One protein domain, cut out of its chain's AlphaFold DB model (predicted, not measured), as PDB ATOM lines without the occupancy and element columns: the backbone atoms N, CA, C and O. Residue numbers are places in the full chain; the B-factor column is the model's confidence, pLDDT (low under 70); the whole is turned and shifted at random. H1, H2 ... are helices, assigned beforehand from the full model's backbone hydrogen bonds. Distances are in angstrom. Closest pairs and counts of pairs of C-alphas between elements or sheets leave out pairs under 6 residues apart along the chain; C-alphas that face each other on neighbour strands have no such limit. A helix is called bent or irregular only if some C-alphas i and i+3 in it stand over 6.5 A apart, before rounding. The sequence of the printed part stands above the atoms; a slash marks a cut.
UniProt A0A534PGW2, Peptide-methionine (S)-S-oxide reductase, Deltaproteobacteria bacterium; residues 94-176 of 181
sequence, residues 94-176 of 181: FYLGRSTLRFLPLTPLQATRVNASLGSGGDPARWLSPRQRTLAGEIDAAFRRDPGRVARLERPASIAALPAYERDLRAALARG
ATOM      1  N   PHE A  94     236.747 309.108 417.292       97.56
ATOM      2  CA  PHE A  94     236.231 307.747 417.173       97.56
ATOM      3  C   PHE A  94     236.738 306.940 415.968       97.56
ATOM      4  O   PHE A  94     237.085 305.762 416.101       97.56
ATOM      5  N   TYR A  95     236.815 307.562 414.789       98.06
ATOM      6  CA  TYR A  95     237.278 306.888 413.576       98.06
ATOM      7  C   TYR A  95     238.788 306.638 413.616       98.06
ATOM      8  O   TYR A  95     239.246 305.553 413.255       98.06
ATOM      9  N   LEU A  96     239.568 307.599 414.126       97.88
ATOM     10  CA  LEU A  96     240.995 307.406 414.388       97.88
ATOM     11  C   LEU A  96     241.217 306.318 415.445       97.88
ATOM     12  O   LEU A  96     242.043 305.434 415.232       97.88
ATOM     13  N   GLY A  97     240.441 306.318 416.532       95.88
ATOM     14  CA  GLY A  97     240.516 305.324 417.608       95.88
ATOM     15  C   GLY A  97     240.330 303.872 417.145       95.88
ATOM     16  O   GLY A  97     240.830 302.951 417.788       95.88
ATOM     17  N   ARG A  98     239.682 303.655 415.995       95.50
ATOM     18  CA  ARG A  98     239.483 302.333 415.372       95.50
ATOM     19  C   ARG A  98     240.521 301.968 414.316       95.50
ATOM     20  O   ARG A  98     240.540 300.838 413.843       95.50
ATOM     21  N   SER A  99     241.415 302.889 413.985       95.75
ATOM     22  CA  SER A  99     242.520 302.672 413.058       95.75
ATOM     23  C   SER A  99     243.824 302.395 413.808       95.75
ATOM     24  O   SER A  99     244.026 302.866 414.930       95.75
ATOM     25  N   THR A 100     244.751 301.663 413.187       96.75
ATOM     26  CA  THR A 100     246.143 301.549 413.661       96.75
ATOM     27  C   THR A 100     246.862 302.902 413.645       96.75
ATOM     28  O   THR A 100     247.801 303.111 414.410       96.75
ATOM     29  N   LEU A 101     246.361 303.877 412.877       97.56
ATOM     30  CA  LEU A 101     246.868 305.251 412.864       97.56
ATOM     31  C   LEU A 101     246.776 305.951 414.230       97.56
ATOM     32  O   LEU A 101     247.510 306.911 414.451       97.56
ATOM     33  N   ARG A 102     245.952 305.467 415.176       96.56
ATOM     34  CA  ARG A 102     245.877 306.019 416.546       96.56
ATOM     35  C   ARG A 102     247.206 305.987 417.299       96.56
ATOM     36  O   ARG A 102     247.381 306.750 418.243       96.56
ATOM     37  N   PHE A 103     248.112 305.092 416.899       97.25
ATOM     38  CA  PHE A 103     249.436 304.950 417.497       97.25
ATOM     39  C   PHE A 103     250.466 305.915 416.903       97.25
ATOM     40  O   PHE A 103     251.582 306.000 417.401       97.25
ATOM     41  N   LEU A 104     250.145 306.636 415.826       97.62
ATOM     42  CA  LEU A 104     251.083 307.606 415.272       97.62
ATOM     43  C   LEU A 104     251.275 308.788 416.235       97.62
ATOM     44  O   LEU A 104     250.311 309.241 416.855       97.62
ATOM     45  N   PRO A 105     252.489 309.360 416.326       97.50
ATOM     46  CA  PRO A 105     252.713 310.619 417.024       97.50
ATOM     47  C   PRO A 105     252.099 311.769 416.207       97.50
ATOM     48  O   PRO A 105     252.774 312.402 415.396       97.50
ATOM     49  N   LEU A 106     250.794 311.990 416.367       97.56
ATOM     50  CA  LEU A 106     250.030 313.032 415.680       97.56
ATOM     51  C   LEU A 106     249.883 314.262 416.576       97.56
ATOM     52  O   LEU A 106     249.531 314.141 417.753       97.56
ATOM     53  N   THR A 107     250.090 315.450 416.002       96.44
ATOM     54  CA  THR A 107     249.647 316.701 416.639       96.44
ATOM     55  C   THR A 107     248.114 316.734 416.735       96.44
ATOM     56  O   THR A 107     247.456 316.009 415.984       96.44
ATOM     57  N   PRO A 108     247.512 317.584 417.594       96.00
ATOM     58  CA  PRO A 108     246.056 317.723 417.664       96.00
ATOM     59  C   PRO A 108     245.418 317.993 416.296       96.00
ATOM     60  O   PRO A 108     244.501 317.284 415.896       96.00
ATOM     61  N   LEU A 109     246.001 318.915 415.517       96.62
ATOM     62  CA  LEU A 109     245.549 319.199 414.156       96.62
ATOM     63  C   LEU A 109     245.609 317.956 413.268       96.62
ATOM     64  O   LEU A 109     244.630 317.637 412.600       96.62
ATOM     65  N   GLN A 110     246.727 317.225 413.262       97.69
ATOM     66  CA  GLN A 110     246.826 316.004 412.462       97.69
ATOM     67  C   GLN A 110     245.806 314.950 412.904       97.69
ATOM     68  O   GLN A 110     245.151 314.365 412.050       97.69
ATOM     69  N   ALA A 111     245.630 314.729 414.208       97.94
ATOM     70  CA  ALA A 111     244.681 313.753 414.735       97.94
ATOM     71  C   ALA A 111     243.235 314.094 414.341       97.94
ATOM     72  O   ALA A 111     242.536 313.242 413.792       97.94
ATOM     73  N   THR A 112     242.828 315.357 414.489       98.12
ATOM     74  CA  THR A 112     241.517 315.849 414.044       98.12
ATOM     75  C   THR A 112     241.314 315.658 412.541       98.12
ATOM     76  O   THR A 112     240.267 315.166 412.116       98.12
ATOM     77  N   ARG A 113     242.320 315.967 411.716       98.44
ATOM     78  CA  ARG A 113     242.236 315.793 410.257       98.44
ATOM     79  C   ARG A 113     242.201 314.333 409.820       98.44
ATOM     80  O   ARG A 113     241.468 313.990 408.890       98.44
ATOM     81  N   VAL A 114     242.980 313.478 410.475       98.50
ATOM     82  CA  VAL A 114     242.989 312.035 410.219       98.50
ATOM     83  C   VAL A 114     241.644 311.435 410.623       98.50
ATOM     84  O   VAL A 114     241.050 310.730 409.814       98.50
ATOM     85  N   ASN A 115     241.112 311.777 411.804       98.56
ATOM     86  CA  ASN A 115     239.779 311.356 412.243       98.56
ATOM     87  C   ASN A 115     238.691 311.768 411.238       98.56
ATOM     88  O   ASN A 115     237.895 310.934 410.816       98.56
ATOM     89  N   ALA A 116     238.705 313.026 410.791       98.25
ATOM     90  CA  ALA A 116     237.772 313.540 409.789       98.25
ATOM     91  C   ALA A 116     237.883 312.830 408.429       98.25
ATOM     92  O   ALA A 116     236.875 312.525 407.788       98.25
ATOM     93  N   SER A 117     239.109 312.540 407.985       98.19
ATOM     94  CA  SER A 117     239.341 311.837 406.717       98.19
ATOM     95  C   SER A 117     238.837 310.398 406.794       98.19
ATOM     96  O   SER A 117     238.105 309.970 405.913       98.19
ATOM     97  N   LEU A 118     239.125 309.692 407.891       98.06
ATOM     98  CA  LEU A 118     238.614 308.340 408.123       98.06
ATOM     99  C   LEU A 118     237.081 308.313 408.222       98.06
ATOM    100  O   LEU A 118     236.452 307.451 407.616       98.06
ATOM    101  N   GLY A 119     236.472 309.271 408.928       96.75
ATOM    102  CA  GLY A 119     235.015 309.354 409.082       96.75
ATOM    103  C   GLY A 119     234.257 309.655 407.789       96.75
ATOM    104  O   GLY A 119     233.097 309.279 407.660       96.75
ATOM    105  N   SER A 120     234.917 310.277 406.810       95.44
ATOM    106  CA  SER A 120     234.368 310.520 405.469       95.44
ATOM    107  C   SER A 120     234.780 309.465 404.433       95.44
ATOM    108  O   SER A 120     234.438 309.605 403.262       95.44
ATOM    109  N   GLY A 121     235.519 308.423 404.835       95.62
ATOM    110  CA  GLY A 121     236.051 307.407 403.919       95.62
ATOM    111  C   GLY A 121     237.161 307.914 402.985       95.62
ATOM    112  O   GLY A 121     237.481 307.257 402.000       95.62
ATOM    113  N   GLY A 122     237.734 309.086 403.266       95.31
ATOM    114  CA  GLY A 122     238.837 309.668 402.508       95.31
ATOM    115  C   GLY A 122     240.213 309.152 402.938       95.31
ATOM    116  O   GLY A 122     240.368 308.484 403.959       95.31
ATOM    117  N   ASP A 123     241.240 309.521 402.171       95.50
ATOM    118  CA  ASP A 123     242.628 309.147 402.457       95.50
ATOM    119  C   ASP A 123     243.263 310.054 403.541       95.50
ATOM    120  O   ASP A 123     243.441 311.261 403.315       95.50
ATOM    121  N   PRO A 124     243.649 309.511 404.715       96.94
ATOM    122  CA  PRO A 124     244.321 310.277 405.760       96.94
ATOM    123  C   PRO A 124     245.791 310.603 405.442       96.94
ATOM    124  O   PRO A 124     246.372 311.456 406.119       96.94
ATOM    125  N   ALA A 125     246.416 309.968 404.440       95.75
ATOM    126  CA  ALA A 125     247.853 310.074 404.174       95.75
ATOM    127  C   ALA A 125     248.324 311.497 403.831       95.75
ATOM    128  O   ALA A 125     249.483 311.837 404.099       95.75
ATOM    129  N   ARG A 126     247.429 312.345 403.305       94.94
ATOM    130  CA  ARG A 126     247.703 313.765 403.018       94.94
ATOM    131  C   ARG A 126     248.023 314.593 404.266       94.94
ATOM    132  O   ARG A 126     248.668 315.630 404.161       94.94
ATOM    133  N   TRP A 127     247.590 314.137 405.441       97.12
ATOM    134  CA  TRP A 127     247.823 314.813 406.723       97.12
ATOM    135  C   TRP A 127     249.060 314.299 407.457       97.12
ATOM    136  O   TRP A 127     249.403 314.802 408.528       97.12
ATOM    137  N   LEU A 128     249.723 313.289 406.899       97.94
ATOM    138  CA  LEU A 128     250.886 312.646 407.486       97.94
ATOM    139  C   LEU A 128     252.160 313.148 406.809       97.94
ATOM    140  O   LEU A 128     252.221 313.315 405.591       97.94
ATOM    141  N   SER A 129     253.219 313.330 407.591       97.38
ATOM    142  CA  SER A 129     254.564 313.519 407.047       97.38
ATOM    143  C   SER A 129     255.075 312.226 406.383       97.38
ATOM    144  O   SER A 129     254.602 311.132 406.716       97.38
ATOM    145  N   PRO A 130     256.087 312.291 405.494       97.69
ATOM    146  CA  PRO A 130     256.711 311.093 404.921       97.69
ATOM    147  C   PRO A 130     257.173 310.071 405.980       97.69
ATOM    148  O   PRO A 130     256.961 308.865 405.831       97.69
ATOM    149  N   ARG A 131     257.729 310.557 407.099       96.81
ATOM    150  CA  ARG A 131     258.141 309.727 408.241       96.81
ATOM    151  C   ARG A 131     256.950 309.044 408.914       96.81
ATOM    152  O   ARG A 131     257.035 307.860 409.226       96.81
ATOM    153  N   GLN A 132     255.840 309.759 409.113       97.88
ATOM    154  CA  GLN A 132     254.620 309.185 409.694       97.88
ATOM    155  C   GLN A 132     253.983 308.138 408.773       97.88
ATOM    156  O   GLN A 132     253.494 307.135 409.275       97.88
ATOM    157  N   ARG A 133     254.033 308.314 407.445       98.25
ATOM    158  CA  ARG A 133     253.558 307.293 406.493       98.25
ATOM    159  C   ARG A 133     254.373 306.002 406.572       98.25
ATOM    160  O   ARG A 133     253.795 304.923 406.606       98.25
ATOM    161  N   THR A 134     255.697 306.118 406.664       97.44
ATOM    162  CA  THR A 134     256.586 304.956 406.854       97.44
ATOM    163  C   THR A 134     256.263 304.241 408.167       97.44
ATOM    164  O   THR A 134     255.993 303.043 408.181       97.44
ATOM    165  N   LEU A 135     256.184 305.004 409.261       97.31
ATOM    166  CA  LEU A 135     255.860 304.482 410.587       97.31
ATOM    167  C   LEU A 135     254.464 303.836 410.642       97.31
ATOM    168  O   LEU A 135     254.284 302.841 411.335       97.31
ATOM    169  N   ALA A 136     253.484 304.348 409.892       97.62
ATOM    170  CA  ALA A 136     252.154 303.747 409.799       97.62
ATOM    171  C   ALA A 136     252.210 302.315 409.247       97.62
ATOM    172  O   ALA A 136     251.555 301.427 409.790       97.62
ATOM    173  N   GLY A 137     253.028 302.080 408.214       96.75
ATOM    174  CA  GLY A 137     253.248 300.743 407.659       96.75
ATOM    175  C   GLY A 137     253.930 299.797 408.651       96.75
ATOM    176  O   GLY A 137     253.523 298.643 408.783       96.75
ATOM    177  N   GLU A 138     254.920 300.292 409.399       96.31
ATOM    178  CA  GLU A 138     255.588 299.523 410.460       96.31
ATOM    179  C   GLU A 138     254.613 299.128 411.581       96.31
ATOM    180  O   GLU A 138     254.599 297.974 412.016       96.31
ATOM    181  N   ILE A 139     253.768 300.068 412.021       96.38
ATOM    182  CA  ILE A 139     252.730 299.836 413.032       96.38
ATOM    183  C   ILE A 139     251.719 298.806 412.539       96.38
ATOM    184  O   ILE A 139     251.397 297.885 413.282       96.38
ATOM    185  N   ASP A 140     251.218 298.945 411.312       95.50
ATOM    186  CA  ASP A 140     250.235 298.017 410.753       95.50
ATOM    187  C   ASP A 140     250.789 296.587 410.673       95.50
ATOM    188  O   ASP A 140     250.158 295.634 411.136       95.50
ATOM    189  N   ALA A 141     252.017 296.439 410.168       94.75
ATOM    190  CA  ALA A 141     252.696 295.151 410.108       94.75
ATOM    191  C   ALA A 141     252.928 294.550 411.506       94.75
ATOM    192  O   ALA A 141     252.758 293.345 411.699       94.75
ATOM    193  N   ALA A 142     253.303 295.372 412.492       93.56
ATOM    194  CA  ALA A 142     253.479 294.931 413.870       93.56
ATOM    195  C   ALA A 142     252.151 294.519 414.519       93.56
ATOM    196  O   ALA A 142     252.084 293.448 415.115       93.56
ATOM    197  N   PHE A 143     251.098 295.323 414.357       93.75
ATOM    198  CA  PHE A 143     249.773 295.066 414.918       93.75
ATOM    199  C   PHE A 143     249.157 293.784 414.349       93.75
ATOM    200  O   PHE A 143     248.595 293.001 415.105       93.75
ATOM    201  N   ARG A 144     249.313 293.522 413.043       93.38
ATOM    202  CA  ARG A 144     248.853 292.268 412.419       93.38
ATOM    203  C   ARG A 144     249.571 291.026 412.945       93.38
ATOM    204  O   ARG A 144     248.961 289.965 413.004       93.38
ATOM    205  N   ARG A 145     250.854 291.139 413.302       92.44
ATOM    206  CA  ARG A 145     251.645 290.023 413.849       92.44
ATOM    207  C   ARG A 145     251.367 289.786 415.332       92.44
ATOM    208  O   ARG A 145     251.283 288.644 415.758       92.44
ATOM    209  N   ASP A 146     251.292 290.862 416.105       91.62
ATOM    210  CA  ASP A 146     251.142 290.842 417.559       91.62
ATOM    211  C   ASP A 146     250.515 292.171 418.025       91.62
ATOM    212  O   ASP A 146     251.232 293.153 418.267       91.62
ATOM    213  N   PRO A 147     249.176 292.232 418.169       90.06
ATOM    214  CA  PRO A 147     248.488 293.434 418.634       90.06
ATOM    215  C   PRO A 147     248.993 293.923 419.997       90.06
ATOM    216  O   PRO A 147     249.051 295.132 420.242       90.06
ATOM    217  N   GLY A 148     249.402 292.997 420.875       89.69
ATOM    218  CA  GLY A 148     249.876 293.285 422.229       89.69
ATOM    219  C   GLY A 148     251.120 294.172 422.261       89.69
ATOM    220  O   GLY A 148     251.316 294.920 423.223       89.69
ATOM    221  N   ARG A 149     251.913 294.164 421.183       87.00
ATOM    222  CA  ARG A 149     253.148 294.946 421.036       87.00
ATOM    223  C   ARG A 149     252.941 296.451 421.117       87.00
ATOM    224  O   ARG A 149     253.782 297.152 421.675       87.00
ATOM    225  N   VAL A 150     251.839 296.938 420.551       89.50
ATOM    226  CA  VAL A 150     251.506 298.370 420.523       89.50
ATOM    227  C   VAL A 150     250.235 298.694 421.305       89.50
ATOM    228  O   VAL A 150     250.005 299.857 421.605       89.50
ATOM    229  N   ALA A 151     249.440 297.698 421.717       85.62
ATOM    230  CA  ALA A 151     248.163 297.907 422.408       85.62
ATOM    231  C   ALA A 151     248.261 298.726 423.707       85.62
ATOM    232  O   ALA A 151     247.303 299.403 424.066       85.62
ATOM    233  N   ARG A 152     249.403 298.672 424.407       86.50
ATOM    234  CA  ARG A 152     249.639 299.436 425.647       86.50
ATOM    235  C   ARG A 152     250.087 300.877 425.399       86.50
ATOM    236  O   ARG A 152     250.172 301.648 426.348       86.50
ATOM    237  N   LEU A 153     250.431 301.223 424.159       91.38
ATOM    238  CA  LEU A 153     250.899 302.557 423.821       91.38
ATOM    239  C   LEU A 153     249.715 303.492 423.648       91.38
ATOM    240  O   LEU A 153     248.825 303.266 422.828       91.38
ATOM    241  N   GLU A 154     249.772 304.594 424.378       91.44
ATOM    242  CA  GLU A 154     248.763 305.629 424.334       91.44
ATOM    243  C   GLU A 154     249.375 306.927 423.809       91.44
ATOM    244  O   GLU A 154     250.314 307.464 424.397       91.44
ATOM    245  N   ARG A 155     248.850 307.429 422.685       94.00
ATOM    246  CA  ARG A 155     249.277 308.715 422.130       94.00
ATOM    247  C   ARG A 155     248.959 309.832 423.135       94.00
ATOM    248  O   ARG A 155     247.791 309.964 423.516       94.00
ATOM    249  N   PRO A 156     249.941 310.656 423.537       92.62
ATOM    250  CA  PRO A 156     249.687 311.759 424.449       92.62
ATOM    251  C   PRO A 156     248.910 312.882 423.750       92.62
ATOM    252  O   PRO A 156     249.074 313.125 422.554       92.62
ATOM    253  N   ALA A 157     248.105 313.616 424.519       82.56
ATOM    254  CA  ALA A 157     247.393 314.795 424.020       82.56
ATOM    255  C   ALA A 157     248.324 316.006 423.791       82.56
ATOM    256  O   ALA A 157     248.030 316.871 422.969       82.56
ATOM    257  N   SER A 158     249.452 316.073 424.510       89.19
ATOM    258  CA  SER A 158     250.409 317.182 424.430       89.19
ATOM    259  C   SER A 158     251.471 316.957 423.357       89.19
ATOM    260  O   SER A 158     252.138 315.921 423.336       89.19
ATOM    261  N   ILE A 159     251.704 317.985 422.534       93.19
ATOM    262  CA  ILE A 159     252.768 318.001 421.520       93.19
ATOM    263  C   ILE A 159     254.148 317.811 422.165       93.19
ATOM    264  O   ILE A 159     254.981 317.090 421.621       93.19
ATOM    265  N   ALA A 160     254.379 318.389 423.349       96.00
ATOM    266  CA  ALA A 160     255.666 318.306 424.044       96.00
ATOM    267  C   ALA A 160     256.055 316.865 424.421       96.00
ATOM    268  O   ALA A 160     257.237 316.554 424.539       96.00
ATOM    269  N   ALA A 161     255.072 315.971 424.574       96.31
ATOM    270  CA  ALA A 161     255.296 314.567 424.907       96.31
ATOM    271  C   ALA A 161     255.484 313.664 423.670       96.31
ATOM    272  O   ALA A 161     255.918 312.519 423.813       96.31
ATOM    273  N   LEU A 162     255.191 314.153 422.456       96.19
ATOM    274  CA  LEU A 162     255.279 313.351 421.229       96.19
ATOM    275  C   LEU A 162     256.688 312.803 420.936       96.19
ATOM    276  O   LEU A 162     256.765 311.643 420.533       96.19
ATOM    277  N   PRO A 163     257.799 313.539 421.156       96.38
ATOM    278  CA  PRO A 163     259.136 312.992 420.909       96.38
ATOM    279  C   PRO A 163     259.468 311.786 421.799       96.38
ATOM    280  O   PRO A 163     260.011 310.790 421.320       96.38
ATOM    281  N   ALA A 164     259.113 311.856 423.087       96.81
ATOM    282  CA  ALA A 164     259.301 310.746 424.019       96.81
ATOM    283  C   ALA A 164     258.418 309.549 423.633       96.81
ATOM    284  O   ALA A 164     258.914 308.429 423.537       96.81
ATOM    285  N   TYR A 165     257.147 309.810 423.316       97.31
ATOM    286  CA  TYR A 165     256.216 308.788 422.846       97.31
ATOM    287  C   TYR A 165     256.705 308.081 421.573       97.31
ATOM    288  O   TYR A 165     256.657 306.855 421.491       97.31
ATOM    289  N   GLU A 166     257.222 308.822 420.587       96.81
ATOM    290  CA  GLU A 166     257.722 308.213 419.352       96.81
ATOM    291  C   GLU A 166     258.924 307.296 419.614       96.81
ATOM    292  O   GLU A 166     259.022 306.225 419.011       96.81
ATOM    293  N   ARG A 167     259.829 307.675 420.522       96.38
ATOM    294  CA  ARG A 167     260.950 306.813 420.920       96.38
ATOM    295  C   ARG A 167     260.448 305.493 421.507       96.38
ATOM    296  O   ARG A 167     260.930 304.432 421.110       96.38
ATOM    297  N   ASP A 168     259.468 305.552 422.403       95.62
ATOM    298  CA  ASP A 168     258.930 304.364 423.070       95.62
ATOM    299  C   ASP A 168     258.175 303.459 422.084       95.62
ATOM    300  O   ASP A 168     258.321 302.233 422.111       95.62
ATOM    301  N   LEU A 169     257.444 304.064 421.144       96.38
ATOM    302  CA  LEU A 169     256.810 303.377 420.024       96.38
ATOM    303  C   LEU A 169     257.836 302.659 419.141       96.38
ATOM    304  O   LEU A 169     257.685 301.469 418.874       96.38
ATOM    305  N   ARG A 170     258.915 303.334 418.733       95.56
ATOM    306  CA  ARG A 170     259.981 302.713 417.928       95.56
ATOM    307  C   ARG A 170     260.661 301.565 418.668       95.56
ATOM    308  O   ARG A 170     260.900 300.517 418.072       95.56
ATOM    309  N   ALA A 171     260.906 301.716 419.970       94.00
ATOM    310  CA  ALA A 171     261.425 300.634 420.802       94.00
ATOM    311  C   ALA A 171     260.458 299.435 420.852       94.00
ATOM    312  O   ALA A 171     260.890 298.285 420.779       94.00
ATOM    313  N   ALA A 172     259.147 299.679 420.936       92.69
ATOM    314  CA  ALA A 172     258.140 298.621 420.882       92.69
ATOM    315  C   ALA A 172     258.136 297.882 419.536       92.69
ATOM    316  O   ALA A 172     258.086 296.653 419.528       92.69
ATOM    317  N   LEU A 173     258.259 298.605 418.421       92.69
ATOM    318  CA  LEU A 173     258.327 298.015 417.081       92.69
ATOM    319  C   LEU A 173     259.602 297.171 416.887       92.69
ATOM    320  O   LEU A 173     259.523 296.066 416.347       92.69
ATOM    321  N   ALA A 174     260.750 297.635 417.395       88.81
ATOM    322  CA  ALA A 174     262.041 296.951 417.268       88.81
ATOM    323  C   ALA A 174     262.139 295.637 418.068       88.81
ATOM    324  O   ALA A 174     262.765 294.682 417.613       88.81
ATOM    325  N   ARG A 175     261.488 295.545 419.239       74.88
ATOM    326  CA  ARG A 175     261.536 294.361 420.129       74.88
ATOM    327  C   ARG A 175     261.001 293.061 419.508       74.88
ATOM    328  O   ARG A 175     261.221 291.991 420.066       74.88
ATOM    329  N   GLY A 176     260.328 293.137 418.361       60.16
ATOM    330  CA  GLY A 176     259.857 291.979 417.604       60.16
ATOM    331  C   GLY A 176     260.830 291.409 416.576       60.16
ATOM    332  O   GLY A 176     260.493 290.416 415.937       60.16
TER     333      GLY A 176
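What this domain is: This is residues 94 to 176 of the 181 residues of the protein "Peptide-methionine (S)-S-oxide reductase" of Deltaproteobacteria bacterium (UniProt A0A534PGW2). Two long helices, H5 and H7, form a V that closes toward their later residues, where the short H6 packs on both. The short H2 lies near the middle of the domain, between this V and a second group in which H1 and H4 pack on H3. The printed part has 83 residues with seven named helices, H1 to H7 in order along the chain, and no named strand; the class is all helix. The whole is compact, with a radius of gyration of the C-alphas of 12.0 A, and rounded, spanning 34 by 29 by 23 A.

How they stand to each other: The hub is H5, residues 130 to 145, which touches three other helices. H7, residues 159 to 174, only just touches H5, with 3 pairs of C-alphas within 8 A; Ala 142 and Leu 173 are closest at 6.6 A. The two run the same way at a steep tilt of 47 degrees. H6, residues 148 to 151, touches H5, the C-alphas of Phe 143 and Val 150 being closest at 6.7 A. H6 also touches H7, closest at the C-alphas of Arg 149 and Ala 172, 6.2 A. H2, residues 100 to 103, touches residues 136 to 143 of H5, closest at the C-alphas of Thr 100 and Asp 140, 6.1 A. H3, residues 108 to 119, is near H2, with 6 pairs of C-alphas within 10 A. H1, residues 94 to 97, touches H3, closest at the C-alphas of Leu 96 and Asn 115, 4.7 A. H4, residues 124 to 127, touches H3, closest at the C-alphas of Val 114 and Pro 124, 5.0 A. H3 and H5 are apart. In H3 and H5 every O i to N i+4 pair is within hydrogen-bond range, in H7 10 of 12; H1, H2, H4 and H6 are too short for such a pair.

Where its parts are: H5 runs 23.4 A from C-alpha 130 at (256.711, 311.093, 404.921) to C-alpha 145. H7 is also 23.4 A long and ends at C-alpha 174, (262.041, 296.951, 417.268); it is irregular, with C-alphas 160 and 163 7.1 A apart. H3 measures 16.3 A. H1 begins at C-alpha 94, (236.231, 307.747, 417.173). H1, H2, H4 and H6 have four residues each; H2 is neither bent nor irregular, but only just: C-alphas 100 and 103 are 6.1 A apart.

The domain as a whole: The two C-alphas farthest apart are those of Ser 120 and Arg 175, at 34.8 A. The printed part has no cut. No link is long; H6 to H7, with 7 residues, is short, and the other links are tight. The mean pLDDT of the printed part is 94.5, and residue 176 alone is under 70.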